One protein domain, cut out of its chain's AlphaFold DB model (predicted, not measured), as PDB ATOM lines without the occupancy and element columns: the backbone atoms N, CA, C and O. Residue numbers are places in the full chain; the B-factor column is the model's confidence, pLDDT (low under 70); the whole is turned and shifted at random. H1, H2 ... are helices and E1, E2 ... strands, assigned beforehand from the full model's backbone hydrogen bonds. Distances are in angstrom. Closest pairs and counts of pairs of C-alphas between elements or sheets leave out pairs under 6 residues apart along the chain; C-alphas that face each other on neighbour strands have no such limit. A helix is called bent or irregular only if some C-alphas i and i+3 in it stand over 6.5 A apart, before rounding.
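What this domain is: This is residues 372 to 489 of the 498 residues of an uncharacterized protein of Flavobacteriales bacterium (UniProt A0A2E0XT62). One twisted sheet of five strands, E2 E1 E3 E5 E4, has H1 covering its E5-E4 end, while long unnamed loops and short helices lie round it. H5 and H6 make a corner between E3 and E4, and H4 lies far out between the loops. The 118 printed residues hold six named helices and five named strands, in the order H1 H2 H3 E1 E2 H4 E3 H5 H6 E4 E5; the sheet is mixed and the class is mixed, helices and strands, with 56 residues in named elements, under half. The whole is compact, with a radius of gyration of the C-alphas of 13.1 A and spans of 37 by 31 by 29 A.

How they stand to each other: The sheet, twisted with C-alphas up to 4.1 A off its plane, runs E2 (residues 414 to 416), E1 (396 to 398), E3 (442 to 446), E5 (477 to 482), E4 (467 to 473). E2 and E1 are parallel, with N 415 and O 396 2.8 A apart, as are E1 and E3, with N 397 and O 442 at 2.8 A. E3 and E5 are antiparallel, with N 443 and O 480 at 2.8 A; E4 and E5 form a hairpin, with N 468 and O 481 at 2.8 A. H1 (372 to 379) is on the sheet at a height of 8.1 A, over E4 and only just over E5, where 3 of its C-alphas fall; its closest C-alphas to E4 are Cys 373 and Val 473, 6.4 A. H2 (382 to 385) and H6 (461 to 466) only graze the sheet. H3 (387 to 390), H4 (426 to 429) and H5 (451 to 456) are not on it. H2 and H3 are close but not clearly touching, at 5.9 A between C-alphas 384 and 390. H5 and H6 only just touch, with 3 pairs of C-alphas within 8 A, and only at the corner, about perpendicular at 83 degrees; their closest C-alphas, 451 and 461, are 5.6 A apart. E2, H4, E3 and E3, H5 H6, E4 are split strand-helix-strand units, parallel strands with another between them, both with right-handed crossovers. Every O i to N i+4 pair is within hydrogen-bond range in H1 and H5; H6 has 0 of 2, but 2 of 3 O i to N i+3 pairs; H2, H3 and H4 are too short for an i+4 pair.

Where its parts are: H1 begins at C-alpha 372 (234.803, 158.730, 240.791) and measures 10.4 A; H2 and H3 measure 5.6 and 5.1 A. E1 and E2 measure 6.6 A each, H4 5.2 A, E3 13.2 A and H5 8.9 A. H6, 11.3 A, is irregular: C-alphas 461 and 464 are 7.4 A apart. E4 measures 17.2 A, and E5, 16.7 A, ends at C-alpha 482 (243.816, 155.933, 221.242).

The domain as a whole: The farthest C-alphas, Glu 426 and Arg 474, are 37.3 A apart. The printed part has no cut. E1 to E2 and H4 to E3 are long links, of 15 and 12 residues. Mean pLDDT of the printed part is 70.5, with 52 residues under 70, among them 400 to 413 and 417 to 439.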
ATOM      1  N   GLN A 372     235.723 158.594 241.931       72.25
ATOM      2  CA  GLN A 372     234.803 158.730 240.791       72.25
ATOM      3  C   GLN A 372     235.463 158.391 239.448       72.25
ATOM      4  O   GLN A 372     234.805 158.366 238.411       72.25
ATOM      5  N   CYS A 373     236.777 158.158 239.429       78.44
ATOM      6  CA  CYS A 373     237.528 157.957 238.195       78.44
ATOM      7  C   CYS A 373     237.150 156.679 237.453       78.44
ATOM      8  O   CYS A 373     237.146 156.675 236.224       78.44
ATOM      9  N   TRP A 374     236.823 155.611 238.184       80.44
ATOM     10  CA  TRP A 374     236.406 154.354 237.566       80.44
ATOM     11  C   TRP A 374     234.970 154.399 237.068       80.44
ATOM     12  O   TRP A 374     234.734 153.945 235.955       80.44
ATOM     13  N   GLU A 375     234.063 155.014 237.829       79.25
ATOM     14  CA  GLU A 375     232.688 155.278 237.389       79.25
ATOM     15  C   GLU A 375     232.690 156.142 236.125       79.25
ATOM     16  O   GLU A 375     232.068 155.799 235.128       79.25
ATOM     17  N   MET A 376     233.485 157.218 236.111       87.50
ATOM     18  CA  MET A 376     233.634 158.077 234.936       87.50
ATOM     19  C   MET A 376     234.185 157.309 233.732       87.50
ATOM     20  O   MET A 376     233.691 157.490 232.618       87.50
ATOM     21  N   ALA A 377     235.197 156.459 233.924       85.44
ATOM     22  CA  ALA A 377     235.759 155.668 232.835       85.44
ATOM     23  C   ALA A 377     234.752 154.628 232.307       85.44
ATOM     24  O   ALA A 377     234.631 154.452 231.094       85.44
ATOM     25  N   GLU A 378     233.999 153.979 233.196       81.94
ATOM     26  CA  GLU A 378     232.921 153.046 232.853       81.94
ATOM     27  C   GLU A 378     231.793 153.735 232.075       81.94
ATOM     28  O   GLU A 378     231.491 153.309 230.962       81.94
ATOM     29  N   ASP A 379     231.268 154.855 232.580       82.81
ATOM     30  CA  ASP A 379     230.250 155.681 231.910       82.81
ATOM     31  C   ASP A 379     230.731 156.208 230.548       82.81
ATOM     32  O   ASP A 379     229.941 156.429 229.627       82.81
ATOM     33  N   SER A 380     232.045 156.393 230.395       87.44
ATOM     34  CA  SER A 380     232.679 156.784 229.130       87.44
ATOM     35  C   SER A 380     232.849 155.612 228.150       87.44
ATOM     36  O   SER A 380     233.297 155.815 227.021       87.44
ATOM     37  N   GLY A 381     232.484 154.390 228.549       84.56
ATOM     38  CA  GLY A 381     232.463 153.198 227.706       84.56
ATOM     39  C   GLY A 381     233.720 152.329 227.752       84.56
ATOM     40  O   GLY A 381     233.918 151.525 226.839       84.56
ATOM     41  N   LEU A 382     234.555 152.455 228.793       85.38
ATOM     42  CA  LEU A 382     235.794 151.681 228.986       85.38
ATOM     43  C   LEU A 382     235.592 150.162 228.852       85.38
ATOM     44  O   LEU A 382     236.443 149.475 228.293       85.38
ATOM     45  N   VAL A 383     234.463 149.634 229.332       80.50
ATOM     46  CA  VAL A 383     234.159 148.190 229.330       80.50
ATOM     47  C   VAL A 383     234.157 147.608 227.912       80.50
ATOM     48  O   VAL A 383     234.540 146.454 227.707       80.50
ATOM     49  N   GLY A 384     233.777 148.410 226.915       80.31
ATOM     50  CA  GLY A 384     233.770 148.002 225.511       80.31
ATOM     51  C   GLY A 384     235.161 147.787 224.908       80.31
ATOM     52  O   GLY A 384     235.286 147.050 223.934       80.31
ATOM     53  N   LEU A 385     236.214 148.352 225.512       78.19
ATOM     54  CA  LEU A 385     237.593 148.150 225.063       78.19
ATOM     55  C   LEU A 385     238.126 146.760 225.422       78.19
ATOM     56  O   LEU A 385     238.995 146.256 224.719       78.19
ATOM     57  N   VAL A 386     237.617 146.127 226.475       77.69
ATOM     58  CA  VAL A 386     238.172 144.876 227.008       77.69
ATOM     59  C   VAL A 386     237.916 143.695 226.056       77.69
ATOM     60  O   VAL A 386     236.847 143.623 225.448       77.69
ATOM     61  N   GLU A 387     238.870 142.756 225.936       67.25
ATOM     62  CA  GLU A 387     238.861 141.659 224.935       67.25
ATOM     63  C   GLU A 387     237.518 140.923 224.768       67.25
ATOM     64  O   GLU A 387     237.109 140.721 223.619       67.25
ATOM     65  N   PRO A 388     236.774 140.566 225.838       66.44
ATOM     66  CA  PRO A 388     235.486 139.887 225.701       66.44
ATOM     67  C   PRO A 388     234.450 140.678 224.885       66.44
ATOM     68  O   PRO A 388     233.541 140.082 224.311       66.44
ATOM     69  N   ASN A 389     234.591 142.006 224.822       66.56
ATOM     70  CA  ASN A 389     233.648 142.923 224.186       66.56
ATOM     71  C   ASN A 389     234.179 143.489 222.861       66.56
ATOM     72  O   ASN A 389     233.417 143.632 221.903       66.56
ATOM     73  N   SER A 390     235.480 143.768 222.776       68.25
ATOM     74  CA  SER A 390     236.124 144.295 221.567       68.25
ATOM     75  C   SER A 390     236.526 143.198 220.570       68.25
ATOM     76  O   SER A 390     236.751 143.483 219.393       68.25
ATOM     77  N   ASN A 391     236.603 141.934 221.014       68.31
ATOM     78  CA  ASN A 391     237.278 140.831 220.316       68.31
ATOM     79  C   ASN A 391     238.755 141.137 219.989       68.31
ATOM     80  O   ASN A 391     239.322 140.540 219.069       68.31
ATOM     81  N   GLN A 392     239.363 142.089 220.705       70.31
ATOM     82  CA  GLN A 392     240.755 142.500 220.550       70.31
ATOM     83  C   GLN A 392     241.420 142.662 221.912       70.31
ATOM     84  O   GLN A 392     240.824 143.132 222.878       70.31
ATOM     85  N   VAL A 393     242.691 142.292 221.987       68.81
ATOM     86  CA  VAL A 393     243.493 142.555 223.176       68.81
ATOM     87  C   VAL A 393     243.864 144.031 223.207       68.81
ATOM     88  O   VAL A 393     244.746 144.472 222.473       68.81
ATOM     89  N   ASN A 394     243.194 144.767 224.087       74.00
ATOM     90  CA  ASN A 394     243.414 146.187 224.320       74.00
ATOM     91  C   ASN A 394     243.927 146.380 225.745       74.00
ATOM     92  O   ASN A 394     243.239 146.037 226.709       74.00
ATOM     93  N   ILE A 395     245.138 146.915 225.880       76.88
ATOM     94  CA  ILE A 395     245.756 147.166 227.185       76.88
ATOM     95  C   ILE A 395     245.358 148.563 227.660       76.88
ATOM     96  O   ILE A 395     245.533 149.550 226.940       76.88
ATOM     97  N   ILE A 396     244.834 148.641 228.880       82.62
ATOM     98  CA  ILE A 396     244.418 149.873 229.541       82.62
ATOM     99  C   ILE A 396     245.438 150.202 230.626       82.62
ATOM    100  O   ILE A 396     245.594 149.469 231.601       82.62
ATOM    101  N   LEU A 397     246.109 151.333 230.474       81.12
ATOM    102  CA  LEU A 397     247.035 151.865 231.457       81.12
ATOM    103  C   LEU A 397     246.283 152.663 232.521       81.12
ATOM    104  O   LEU A 397     245.365 153.419 232.209       81.12
ATOM    105  N   HIS A 398     246.687 152.551 233.778       79.19
ATOM    106  CA  HIS A 398     246.198 153.432 234.839       79.19
ATOM    107  C   HIS A 398     247.307 153.764 235.828       79.19
ATOM    108  O   HIS A 398     248.295 153.048 235.939       79.19
ATOM    109  N   THR A 399     247.161 154.860 236.551       70.62
ATOM    110  CA  THR A 399     248.188 155.370 237.467       70.62
ATOM    111  C   THR A 399     248.375 154.540 238.738       70.62
ATOM    112  O   THR A 399     247.563 153.677 239.088       70.62
ATOM    113  N   HIS A 400     249.439 154.864 239.485       63.12
ATOM    114  CA  HIS A 400     249.718 154.316 240.810       63.12
ATOM    115  C   HIS A 400     248.565 154.509 241.790       63.12
ATOM    116  O   HIS A 400     248.309 153.642 242.628       63.12
ATOM    117  N   SER A 401     247.881 155.634 241.687       59.38
ATOM    118  CA  SER A 401     246.793 156.006 242.573       59.38
ATOM    119  C   SER A 401     245.550 155.119 242.411       59.38
ATOM    120  O   SER A 401     244.823 154.869 243.371       59.38
ATOM    121  N   LEU A 402     245.318 154.556 241.230       65.62
ATOM    122  CA  LEU A 402     244.104 153.796 240.951       65.62
ATOM    123  C   LEU A 402     244.342 152.283 241.021       65.62
ATOM    124  O   LEU A 402     245.371 151.771 240.586       65.62
ATOM    125  N   ILE A 403     243.368 151.550 241.565       61.94
ATOM    126  CA  ILE A 403     243.324 150.081 241.512       61.94
ATOM    127  C   ILE A 403     242.393 149.688 240.370       61.94
ATOM    128  O   ILE A 403     241.249 150.134 240.355       61.94
ATOM    129  N   SER A 404     242.845 148.860 239.428       65.62
ATOM    130  CA  SER A 404     242.018 148.406 238.304       65.62
ATOM    131  C   SER A 404     240.719 147.739 238.768       65.62
ATOM    132  O   SER A 404     240.737 147.013 239.765       65.62
ATOM    133  N   PRO A 405     239.571 147.992 238.113       60.09
ATOM    134  CA  PRO A 405     238.336 147.266 238.361       60.09
ATOM    135  C   PRO A 405     238.590 145.817 237.956       60.09
ATOM    136  O   PRO A 405     238.961 145.502 236.826       60.09
ATOM    137  N   SER A 406     238.528 144.939 238.941       53.25
ATOM    138  CA  SER A 406     238.995 143.573 238.832       53.25
ATOM    139  C   SER A 406     237.776 142.671 238.716       53.25
ATOM    140  O   SER A 406     237.135 142.369 239.710       53.25
ATOM    141  N   ASP A 407     237.450 142.246 237.500       52.59
ATOM    142  CA  ASP A 407     236.678 141.024 237.258       52.59
ATOM    143  C   ASP A 407     237.653 139.920 236.803       52.59
ATOM    144  O   ASP A 407     238.704 140.219 236.223       52.59
ATOM    145  N   GLU A 408     237.336 138.651 237.089       44.28
ATOM    146  CA  GLU A 408     238.193 137.467 236.890       44.28
ATOM    147  C   GLU A 408     238.693 137.340 235.434       44.28
ATOM    148  O   GLU A 408     239.755 136.763 235.186       44.28
ATOM    149  N   TYR A 409     237.972 137.949 234.489       52.38
ATOM    150  CA  TYR A 409     238.257 137.959 233.052       52.38
ATOM    151  C   TYR A 409     238.950 139.231 232.542       52.38
ATOM    152  O   TYR A 409     239.640 139.189 231.520       52.38
ATOM    153  N   ASN A 410     238.794 140.352 233.250       55.22
ATOM    154  CA  ASN A 410     239.152 141.676 232.736       55.22
ATOM    155  C   ASN A 410     240.455 142.224 233.331       55.22
ATOM    156  O   ASN A 410     241.123 143.035 232.696       55.22
ATOM    157  N   TYR A 411     240.865 141.736 234.510       57.00
ATOM    158  CA  TYR A 411     242.040 142.234 235.239       57.00
ATOM    159  C   TYR A 411     243.345 142.190 234.431       57.00
ATOM    160  O   TYR A 411     244.166 143.092 234.541       57.00
ATOM    161  N   GLN A 412     243.530 141.167 233.592       61.06
ATOM    162  CA  GLN A 412     244.753 140.983 232.796       61.06
ATOM    163  C   GLN A 412     244.983 142.069 231.731       61.06
ATOM    164  O   GLN A 412     246.073 142.148 231.170       61.06
ATOM    165  N   TRP A 413     243.963 142.881 231.442       68.50
ATOM    166  CA  TRP A 413     244.018 143.960 230.455       68.50
ATOM    167  C   TRP A 413     244.316 145.319 231.079       68.50
ATOM    168  O   TRP A 413     244.596 146.268 230.353       68.50
ATOM    169  N   PHE A 414     244.274 145.416 232.408       74.69
ATOM    170  CA  PHE A 414     244.601 146.632 233.129       74.69
ATOM    171  C   PHE A 414     246.012 146.567 233.669       74.69
ATOM    172  O   PHE A 414     246.358 145.678 234.447       74.69
ATOM    173  N   VAL A 415     246.800 147.562 233.301       71.50
ATOM    174  CA  VAL A 415     248.189 147.633 233.697       71.50
ATOM    175  C   VAL A 415     248.436 148.917 234.468       71.50
ATOM    176  O   VAL A 415     248.242 150.032 233.979       71.50
ATOM    177  N   ARG A 416     248.875 148.741 235.711       70.81
ATOM    178  CA  ARG A 416     249.232 149.841 236.593       70.81
ATOM    179  C   ARG A 416     250.594 150.388 236.190       70.81
ATOM    180  O   ARG A 416     251.612 149.716 236.338       70.81
ATOM    181  N   MET A 417     250.611 151.620 235.702       65.50
ATOM    182  CA  MET A 417     251.828 152.347 235.380       65.50
ATOM    183  C   MET A 417     252.698 152.442 236.636       65.50
ATOM    184  O   MET A 417     252.240 152.843 237.704       65.50
ATOM    185  N   GLY A 418     253.927 151.942 236.493       53.38
ATOM    186  CA  GLY A 418     254.948 151.828 237.527       53.38
ATOM    187  C   GLY A 418     254.771 150.694 238.556       53.38
ATOM    188  O   GLY A 418     255.534 150.647 239.525       53.38
ATOM    189  N   ASP A 419     253.839 149.757 238.349       48.19
ATOM    190  CA  ASP A 419     254.082 148.364 238.744       48.19
ATOM    191  C   ASP A 419     254.899 147.706 237.613       48.19
ATOM    192  O   ASP A 419     254.593 147.859 236.433       48.19
ATOM    193  N   GLU A 420     256.014 147.060 237.960       47.91
ATOM    194  CA  GLU A 420     257.031 146.641 236.985       47.91
ATOM    195  C   GLU A 420     256.650 145.362 236.238       47.91
ATOM    196  O   GLU A 420     257.198 144.282 236.476       47.91
ATOM    197  N   GLU A 421     255.712 145.489 235.304       50.56
ATOM    198  CA  GLU A 421     255.695 144.601 234.152       50.56
ATOM    199  C   GLU A 421     256.746 145.076 233.148       50.56
ATOM    200  O   GLU A 421     256.769 146.229 232.720       50.56
ATOM    201  N   ASP A 422     257.669 144.182 232.799       48.53
ATOM    202  CA  ASP A 422     258.634 144.440 231.742       48.53
ATOM    203  C   ASP A 422     257.907 144.347 230.394       48.53
ATOM    204  O   ASP A 422     257.664 143.261 229.866       48.53
ATOM    205  N   PHE A 423     257.515 145.492 229.834       53.16
ATOM    206  CA  PHE A 423     256.868 145.549 228.516       53.16
ATOM    207  C   PHE A 423     257.823 145.196 227.372       53.16
ATOM    208  O   PHE A 423     257.387 145.094 226.225       53.16
ATOM    209  N   SER A 424     259.117 144.987 227.656       49.53
ATOM    210  CA  SER A 424     260.071 144.481 226.668       49.53
ATOM    211  C   SER A 424     259.913 142.982 226.387       49.53
ATOM    212  O   SER A 424     260.491 142.480 225.419       49.53
ATOM    213  N   ASP A 425     259.110 142.265 227.182       48.97
ATOM    214  CA  ASP A 425     258.879 140.837 227.001       48.97
ATOM    215  C   ASP A 425     258.072 140.580 225.711       48.97
ATOM    216  O   ASP A 425     256.937 141.041 225.548       48.97
ATOM    217  N   GLU A 426     258.627 139.769 224.797       49.28
ATOM    218  CA  GLU A 426     258.024 139.351 223.511       49.28
ATOM    219  C   GLU A 426     256.602 138.772 223.641       49.28
ATOM    220  O   GLU A 426     255.898 138.573 222.648       49.28
ATOM    221  N   LYS A 427     256.176 138.459 224.866       51.25
ATOM    222  CA  LYS A 427     254.838 137.986 225.188       51.25
ATOM    223  C   LYS A 427     253.771 139.010 224.795       51.25
ATOM    224  O   LYS A 427     252.797 138.588 224.186       51.25
ATOM    225  N   TRP A 428     253.956 140.302 225.065       51.78
ATOM    226  CA  TRP A 428     252.961 141.346 224.762       51.78
ATOM    227  C   TRP A 428     252.827 141.610 223.259       51.78
ATOM    228  O   TRP A 428     251.720 141.726 222.737       51.78
ATOM    229  N   LEU A 429     253.950 141.539 222.537       49.28
ATOM    230  CA  LEU A 429     254.025 141.609 221.073       49.28
ATOM    231  C   LEU A 429     253.203 140.525 220.353       49.28
ATOM    232  O   LEU A 429     252.800 140.716 219.209       49.28
ATOM    233  N   ARG A 430     252.943 139.375 220.992       50.38
ATOM    234  CA  ARG A 430     252.157 138.280 220.387       50.38
ATOM    235  C   ARG A 430     250.647 138.479 220.463       50.38
ATOM    236  O   ARG A 430     249.940 137.819 219.708       50.38
ATOM    237  N   TRP A 431     250.168 139.342 221.356       51.69
ATOM    238  CA  TRP A 431     248.738 139.617 221.525       51.69
ATOM    239  C   TRP A 431     248.275 140.846 220.738       51.69
ATOM    240  O   TRP A 431     247.095 141.171 220.743       51.69
ATOM    241  N   GLN A 432     249.189 141.508 220.027       52.38
ATOM    242  CA  GLN A 432     248.900 142.705 219.254       52.38
ATOM    243  C   GLN A 432     247.911 142.432 218.108       52.38
ATOM    244  O   GLN A 432     248.100 141.536 217.280       52.38
ATOM    245  N   SER A 433     246.887 143.278 218.020       47.47
ATOM    246  CA  SER A 433     246.101 143.466 216.804       47.47
ATOM    247  C   SER A 433     246.911 144.289 215.793       47.47
ATOM    248  O   SER A 433     247.452 145.336 216.128       47.47
ATOM    249  N   ASN A 434     246.972 143.857 214.528       48.59
ATOM    250  CA  ASN A 434     247.719 144.532 213.448       48.59
ATOM    251  C   ASN A 434     247.215 145.957 213.104       48.59
ATOM    252  O   ASN A 434     247.713 146.554 212.148       48.59
ATOM    253  N   THR A 435     246.205 146.479 213.804       50.88
ATOM    254  CA  THR A 435     245.510 147.730 213.461       50.88
ATOM    255  C   THR A 435     245.751 148.899 214.416       50.88
ATOM    256  O   THR A 435     245.510 150.027 213.993       50.88
ATOM    257  N   SER A 436     246.229 148.686 215.647       47.34
ATOM    258  CA  SER A 436     246.499 149.774 216.601       47.34
ATOM    259  C   SER A 436     247.946 150.277 216.477       47.34
ATOM    260  O   SER A 436     248.904 149.503 216.402       47.34
ATOM    261  N   GLY A 437     248.109 151.601 216.379       49.28
ATOM    262  CA  GLY A 437     249.408 152.257 216.175       49.28
ATOM    263  C   GLY A 437     250.310 152.279 217.414       49.28
ATOM    264  O   GLY A 437     251.502 152.563 217.287       49.28
ATOM    265  N   THR A 438     249.768 151.960 218.593       53.81
ATOM    266  CA  THR A 438     250.500 151.826 219.859       53.81
ATOM    267  C   THR A 438     250.072 150.557 220.611       53.81
ATOM    268  O   THR A 438     249.025 149.979 220.325       53.81
ATOM    269  N   TYR A 439     250.901 150.084 221.550       61.84
ATOM    270  CA  TYR A 439     250.643 148.877 222.360       61.84
ATOM    271  C   TYR A 439     249.472 149.026 223.355       61.84
ATOM    272  O   TYR A 439     249.084 148.043 223.983       61.84
ATOM    273  N   PHE A 440     248.936 150.238 223.523       74.62
ATOM    274  CA  PHE A 440     248.017 150.615 224.595       74.62
ATOM    275  C   PHE A 440     246.803 151.327 224.004       74.62
ATOM    276  O   PHE A 440     246.962 152.257 223.222       74.62
ATOM    277  N   SER A 441     245.603 150.913 224.395       79.38
ATOM    278  CA  SER A 441     244.358 151.452 223.834       79.38
ATOM    279  C   SER A 441     243.784 152.595 224.656       79.38
ATOM    280  O   SER A 441     243.044 153.422 224.129       79.38
ATOM    281  N   ALA A 442     244.093 152.645 225.953       86.06
ATOM    282  CA  ALA A 442     243.607 153.698 226.830       86.06
ATOM    283  C   ALA A 442     244.527 153.951 228.030       86.06
ATOM    284  O   ALA A 442     245.307 153.085 228.423       86.06
ATOM    285  N   VAL A 443     244.423 155.150 228.604       87.50
ATOM    286  CA  VAL A 443     245.183 155.637 229.757       87.50
ATOM    287  C   VAL A 443     244.214 156.368 230.678       87.50
ATOM    288  O   VAL A 443     243.621 157.377 230.297       87.50
ATOM    289  N   LEU A 444     244.077 155.887 231.909       86.81
ATOM    290  CA  LEU A 444     243.428 156.607 232.996       86.81
ATOM    291  C   LEU A 444     244.502 157.362 233.786       86.81
ATOM    292  O   LEU A 444     245.199 156.790 234.622       86.81
ATOM    293  N   GLU A 445     244.665 158.638 233.448       84.06
ATOM    294  CA  GLU A 445     245.633 159.579 234.014       84.06
ATOM    295  C   GLU A 445     245.085 160.183 235.314       84.06
ATOM    296  O   GLU A 445     243.932 160.603 235.367       84.06
ATOM    297  N   THR A 446     245.921 160.297 236.342       74.62
ATOM    298  CA  THR A 446     245.690 161.092 237.560       74.62
ATOM    299  C   THR A 446     246.901 161.992 237.801       74.62
ATOM    300  O   THR A 446     247.934 161.853 237.150       74.62
ATOM    301  N   ALA A 447     246.778 162.937 238.735       67.81
ATOM    302  CA  ALA A 447     247.774 163.986 238.983       67.81
ATOM    303  C   ALA A 447     249.167 163.500 239.447       67.81
ATOM    304  O   ALA A 447     250.089 164.306 239.558       67.81
ATOM    305  N   ASP A 448     249.308 162.218 239.763       62.88
ATOM    306  CA  ASP A 448     250.541 161.552 240.182       62.88
ATOM    307  C   ASP A 448     251.363 160.959 239.031       62.88
ATOM    308  O   ASP A 448     252.470 160.485 239.281       62.88
ATOM    309  N   LEU A 449     250.846 160.966 237.800       71.94
ATOM    310  CA  LEU A 449     251.558 160.442 236.641       71.94
ATOM    311  C   LEU A 449     252.673 161.403 236.210       71.94
ATOM    312  O   LEU A 449     252.411 162.589 235.990       71.94
ATOM    313  N   ASP A 450     253.904 160.904 236.074       70.44
ATOM    314  CA  ASP A 450     255.044 161.696 235.603       70.44
ATOM    315  C   ASP A 450     255.554 161.253 234.218       70.44
ATOM    316  O   ASP A 450     255.294 160.147 233.739       70.44
ATOM    317  N   ASP A 451     256.321 162.126 233.557       72.25
ATOM    318  CA  ASP A 451     256.924 161.824 232.251       72.25
ATOM    319  C   ASP A 451     257.869 160.605 232.309       72.25
ATOM    320  O   ASP A 451     258.073 159.919 231.305       72.25
ATOM    321  N   ASN A 452     258.468 160.315 233.472       68.00
ATOM    322  CA  ASN A 452     259.369 159.173 233.618       68.00
ATOM    323  C   ASN A 452     258.607 157.848 233.580       68.00
ATOM    324  O   ASN A 452     259.164 156.857 233.110       68.00
ATOM    325  N   ASP A 453     257.368 157.807 234.058       69.12
ATOM    326  CA  ASP A 453     256.528 156.618 234.033       69.12
ATOM    327  C   ASP A 453     256.178 156.223 232.597       69.12
ATOM    328  O   ASP A 453     256.295 155.045 232.257       69.12
ATOM    329  N   PHE A 454     255.913 157.197 231.719       71.38
ATOM    330  CA  PHE A 454     255.786 156.964 230.275       71.38
ATOM    331  C   PHE A 454     257.075 156.429 229.652       71.38
ATOM    332  O   PHE A 454     257.061 155.434 228.924       71.38
ATOM    333  N   LEU A 455     258.212 157.048 229.978       70.00
ATOM    334  CA  LEU A 455     259.509 156.639 229.439       70.00
ATOM    335  C   LEU A 455     259.897 155.216 229.868       70.00
ATOM    336  O   LEU A 455     260.486 154.485 229.069       70.00
ATOM    337  N   LYS A 456     259.558 154.795 231.095       66.31
ATOM    338  CA  LYS A 456     259.812 153.430 231.597       66.31
ATOM    339  C   LYS A 456     259.065 152.366 230.799       66.31
ATOM    340  O   LYS A 456     259.612 151.292 230.575       66.31
ATOM    341  N   ILE A 457     257.846 152.669 230.360       63.75
ATOM    342  CA  ILE A 457     257.013 151.757 229.562       63.75
ATOM    343  C   ILE A 457     257.221 151.937 228.050       63.75
ATOM    344  O   ILE A 457     256.522 151.329 227.244       63.75
ATOM    345  N   GLY A 458     258.210 152.748 227.653       64.44
ATOM    346  CA  GLY A 458     258.585 152.964 226.256       64.44
ATOM    347  C   GLY A 458     257.622 153.858 225.471       64.44
ATOM    348  O   GLY A 458     257.649 153.839 224.241       64.44
ATOM    349  N   ILE A 459     256.782 154.636 226.158       69.56
ATOM    350  CA  ILE A 459     255.838 155.581 225.558       69.56
ATOM    351  C   ILE A 459     256.427 156.997 225.589       69.56
ATOM    352  O   ILE A 459     257.074 157.403 226.554       69.56
ATOM    353  N   SER A 460     256.204 157.765 224.520       73.56
ATOM    354  CA  SER A 460     256.531 159.195 224.508       73.56
ATOM    355  C   SER A 460     255.517 159.978 225.354       73.56
ATOM    356  O   SER A 460     254.323 159.785 225.132       73.56
ATOM    357  N   PRO A 461     255.935 160.905 226.236       70.94
ATOM    358  CA  PRO A 461     255.014 161.795 226.957       70.94
ATOM    359  C   PRO A 461     254.080 162.598 226.031       70.94
ATOM    360  O   PRO A 461     252.952 162.914 226.396       70.94
ATOM    361  N   ASP A 462     254.508 162.845 224.789       75.44
ATOM    362  CA  ASP A 462     253.717 163.531 223.755       75.44
ATOM    363  C   ASP A 462     252.597 162.653 223.140       75.44
ATOM    364  O   ASP A 462     251.979 163.031 222.145       75.44
ATOM    365  N   ILE A 463     252.324 161.459 223.686       73.50
ATOM    366  CA  ILE A 463     251.316 160.522 223.156       73.50
ATOM    367  C   ILE A 463     249.902 161.120 223.104       73.50
ATOM    368  O   ILE A 463     249.101 160.766 222.240       73.50
ATOM    369  N   TYR A 464     249.607 162.070 223.991       77.88
ATOM    370  CA  TYR A 464     248.284 162.671 224.111       77.88
ATOM    371  C   TYR A 464     247.847 163.492 222.892       77.88
ATOM    372  O   TYR A 464     246.647 163.665 222.684       77.88
ATOM    373  N   ASP A 465     248.778 163.929 222.038       77.69
ATOM    374  CA  ASP A 465     248.455 164.686 220.820       77.69
ATOM    375  C   ASP A 465     247.639 163.865 219.801       77.69
ATOM    376  O   ASP A 465     246.908 164.431 218.983       77.69
ATOM    377  N   SER A 466     247.741 162.532 219.842       76.88
ATOM    378  CA  SER A 466     247.010 161.613 218.957       76.88
ATOM    379  C   SER A 466     245.883 160.843 219.652       76.88
ATOM    380  O   SER A 466     245.338 159.902 219.070       76.88
ATOM    381  N   TRP A 467     245.549 161.205 220.894       87.19
ATOM    382  CA  TRP A 467     244.589 160.494 221.738       87.19
ATOM    383  C   TRP A 467     243.346 161.345 222.011       87.19
ATOM    384  O   TRP A 467     243.370 162.575 221.999       87.19
ATOM    385  N   TYR A 468     242.223 160.672 222.231       89.50
ATOM    386  CA  TYR A 468     240.928 161.278 222.497       89.50
ATOM    387  C   TYR A 468     240.627 161.267 223.995       89.50
ATOM    388  O   TYR A 468     240.672 160.219 224.635       89.50
ATOM    389  N   LEU A 469     240.292 162.433 224.552       91.56
ATOM    390  CA  LEU A 469     239.814 162.550 225.929       91.56
ATOM    391  C   LEU A 469     238.350 162.097 225.992       91.56
ATOM    392  O   LEU A 469     237.448 162.842 225.604       91.56
ATOM    393  N   ALA A 470     238.123 160.877 226.471       89.56
ATOM    394  CA  ALA A 470     236.801 160.272 226.572       89.56
ATOM    395  C   ALA A 470     236.029 160.734 227.817       89.56
ATOM    396  O   ALA A 470     234.809 160.873 227.749       89.56
ATOM    397  N   GLY A 471     236.727 161.059 228.909       90.56
ATOM    398  CA  GLY A 471     236.101 161.604 230.112       90.56
ATOM    399  C   GLY A 471     237.088 162.281 231.066       90.56
ATOM    400  O   GLY A 471     238.298 162.074 230.995       90.56
ATOM    401  N   GLU A 472     236.576 163.134 231.955       90.69
ATOM    402  CA  GLU A 472     237.379 163.865 232.942       90.69
ATOM    403  C   GLU A 472     236.595 164.056 234.246       90.69
ATOM    404  O   GLU A 472     235.485 164.592 234.247       90.69
ATOM    405  N   VAL A 473     237.229 163.713 235.368       83.38
ATOM    406  CA  VAL A 473     236.838 164.187 236.697       83.38
ATOM    407  C   VAL A 473     237.779 165.333 237.041       83.38
ATOM    408  O   VAL A 473     238.973 165.133 237.283       83.38
ATOM    409  N   ARG A 474     237.258 166.563 236.997       77.62
ATOM    410  CA  ARG A 474     238.080 167.779 237.061       77.62
ATOM    411  C   ARG A 474     238.979 167.790 238.287       77.62
ATOM    412  O   ARG A 474     238.505 167.820 239.415       77.62
ATOM    413  N   GLY A 475     240.279 167.868 238.026       66.25
ATOM    414  CA  GLY A 475     241.291 167.944 239.068       66.25
ATOM    415  C   GLY A 475     241.622 166.612 239.729       66.25
ATOM    416  O   GLY A 475     242.486 166.652 240.588       66.25
ATOM    417  N   ALA A 476     241.004 165.491 239.328       71.00
ATOM    418  CA  ALA A 476     241.290 164.140 239.818       71.00
ATOM    419  C   ALA A 476     241.907 163.244 238.744       71.00
ATOM    420  O   ALA A 476     243.038 162.789 238.912       71.00
ATOM    421  N   CYS A 477     241.196 163.033 237.635       82.81
ATOM    422  CA  CYS A 477     241.638 162.133 236.576       82.81
ATOM    423  C   CYS A 477     241.081 162.477 235.201       82.81
ATOM    424  O   CYS A 477     240.054 163.147 235.057       82.81
ATOM    425  N   ARG A 478     241.755 161.945 234.185       88.19
ATOM    426  CA  ARG A 478     241.392 162.033 232.777       88.19
ATOM    427  C   ARG A 478     241.484 160.661 232.141       88.19
ATOM    428  O   ARG A 478     242.465 159.948 232.323       88.19
ATOM    429  N   PHE A 479     240.456 160.300 231.395       91.00
ATOM    430  CA  PHE A 479     240.395 159.051 230.660       91.00
ATOM    431  C   PHE A 479     240.663 159.320 229.180       91.00
ATOM    432  O   PHE A 479     239.856 159.949 228.494       91.00
ATOM    433  N   TRP A 480     241.813 158.855 228.705       90.50
ATOM    434  CA  TRP A 480     242.291 159.021 227.338       90.50
ATOM    435  C   TRP A 480     242.245 157.696 226.587       90.50
ATOM    436  O   TRP A 480     242.542 156.653 227.160       90.50
ATOM    437  N   VAL A 481     241.914 157.739 225.299       88.19
ATOM    438  CA  VAL A 481     241.777 156.560 224.431       88.19
ATOM    439  C   VAL A 481     242.496 156.822 223.112       88.19
ATOM    440  O   VAL A 481     242.393 157.925 222.571       88.19
ATOM    441  N   ASP A 482     243.213 155.834 222.574       85.81
ATOM    442  CA  ASP A 482     243.816 155.933 221.242       85.81
ATOM    443  C   ASP A 482     242.710 156.229 220.216       85.81
ATOM    444  O   ASP A 482     241.632 155.625 220.226       85.81
ATOM    445  N   THR A 483     242.954 157.186 219.321       84.88
ATOM    446  CA  THR A 483     241.956 157.599 218.326       84.88
ATOM    447  C   THR A 483     241.507 156.462 217.406       84.88
ATOM    448  O   THR A 483     240.390 156.508 216.887       84.88
ATOM    449  N   ASN A 484     242.326 155.419 217.244       82.12
ATOM    450  CA  ASN A 484     241.979 154.223 216.478       82.12
ATOM    451  C   ASN A 484     240.973 153.311 217.206       82.12
ATOM    452  O   ASN A 484     240.196 152.618 216.547       82.12
ATOM    453  N   ASP A 485     240.915 153.373 218.537       83.25
ATOM    454  CA  ASP A 485     240.158 152.438 219.378       83.25
ATOM    455  C   ASP A 485     238.845 153.032 219.920       83.25
ATOM    456  O   ASP A 485     238.043 152.325 220.528       83.25
ATOM    457  N   ILE A 486     238.546 154.306 219.623       84.88
ATOM    458  CA  ILE A 486     237.311 155.005 220.048       84.88
ATOM    459  C   ILE A 486     236.041 154.213 219.699       84.88
ATOM    460  O   ILE A 486     235.067 154.232 220.444       84.88
ATOM    461  N   HIS A 487     236.035 153.519 218.560       83.12
ATOM    462  CA  HIS A 487     234.869 152.778 218.077       83.12
ATOM    463  C   HIS A 487     234.488 151.571 218.951       83.12
ATOM    464  O   HIS A 487     233.382 151.050 218.800       83.12
ATOM    465  N   PHE A 488     235.376 151.138 219.850       84.00
ATOM    466  CA  PHE A 488     235.101 150.098 220.838       84.00
ATOM    467  C   PHE A 488     234.452 150.636 222.117       84.00
ATOM    468  O   PHE A 488     233.928 149.844 222.895       84.00
ATOM    469  N   LEU A 489     234.459 151.955 222.351       86.62
ATOM    470  CA  LEU A 489     233.819 152.530 223.533       86.62
ATOM    471  C   LEU A 489     232.316 152.257 223.509       86.62
ATOM    472  O   LEU A 489     231.626 152.576 222.538       86.62
TER     473      LEU A 489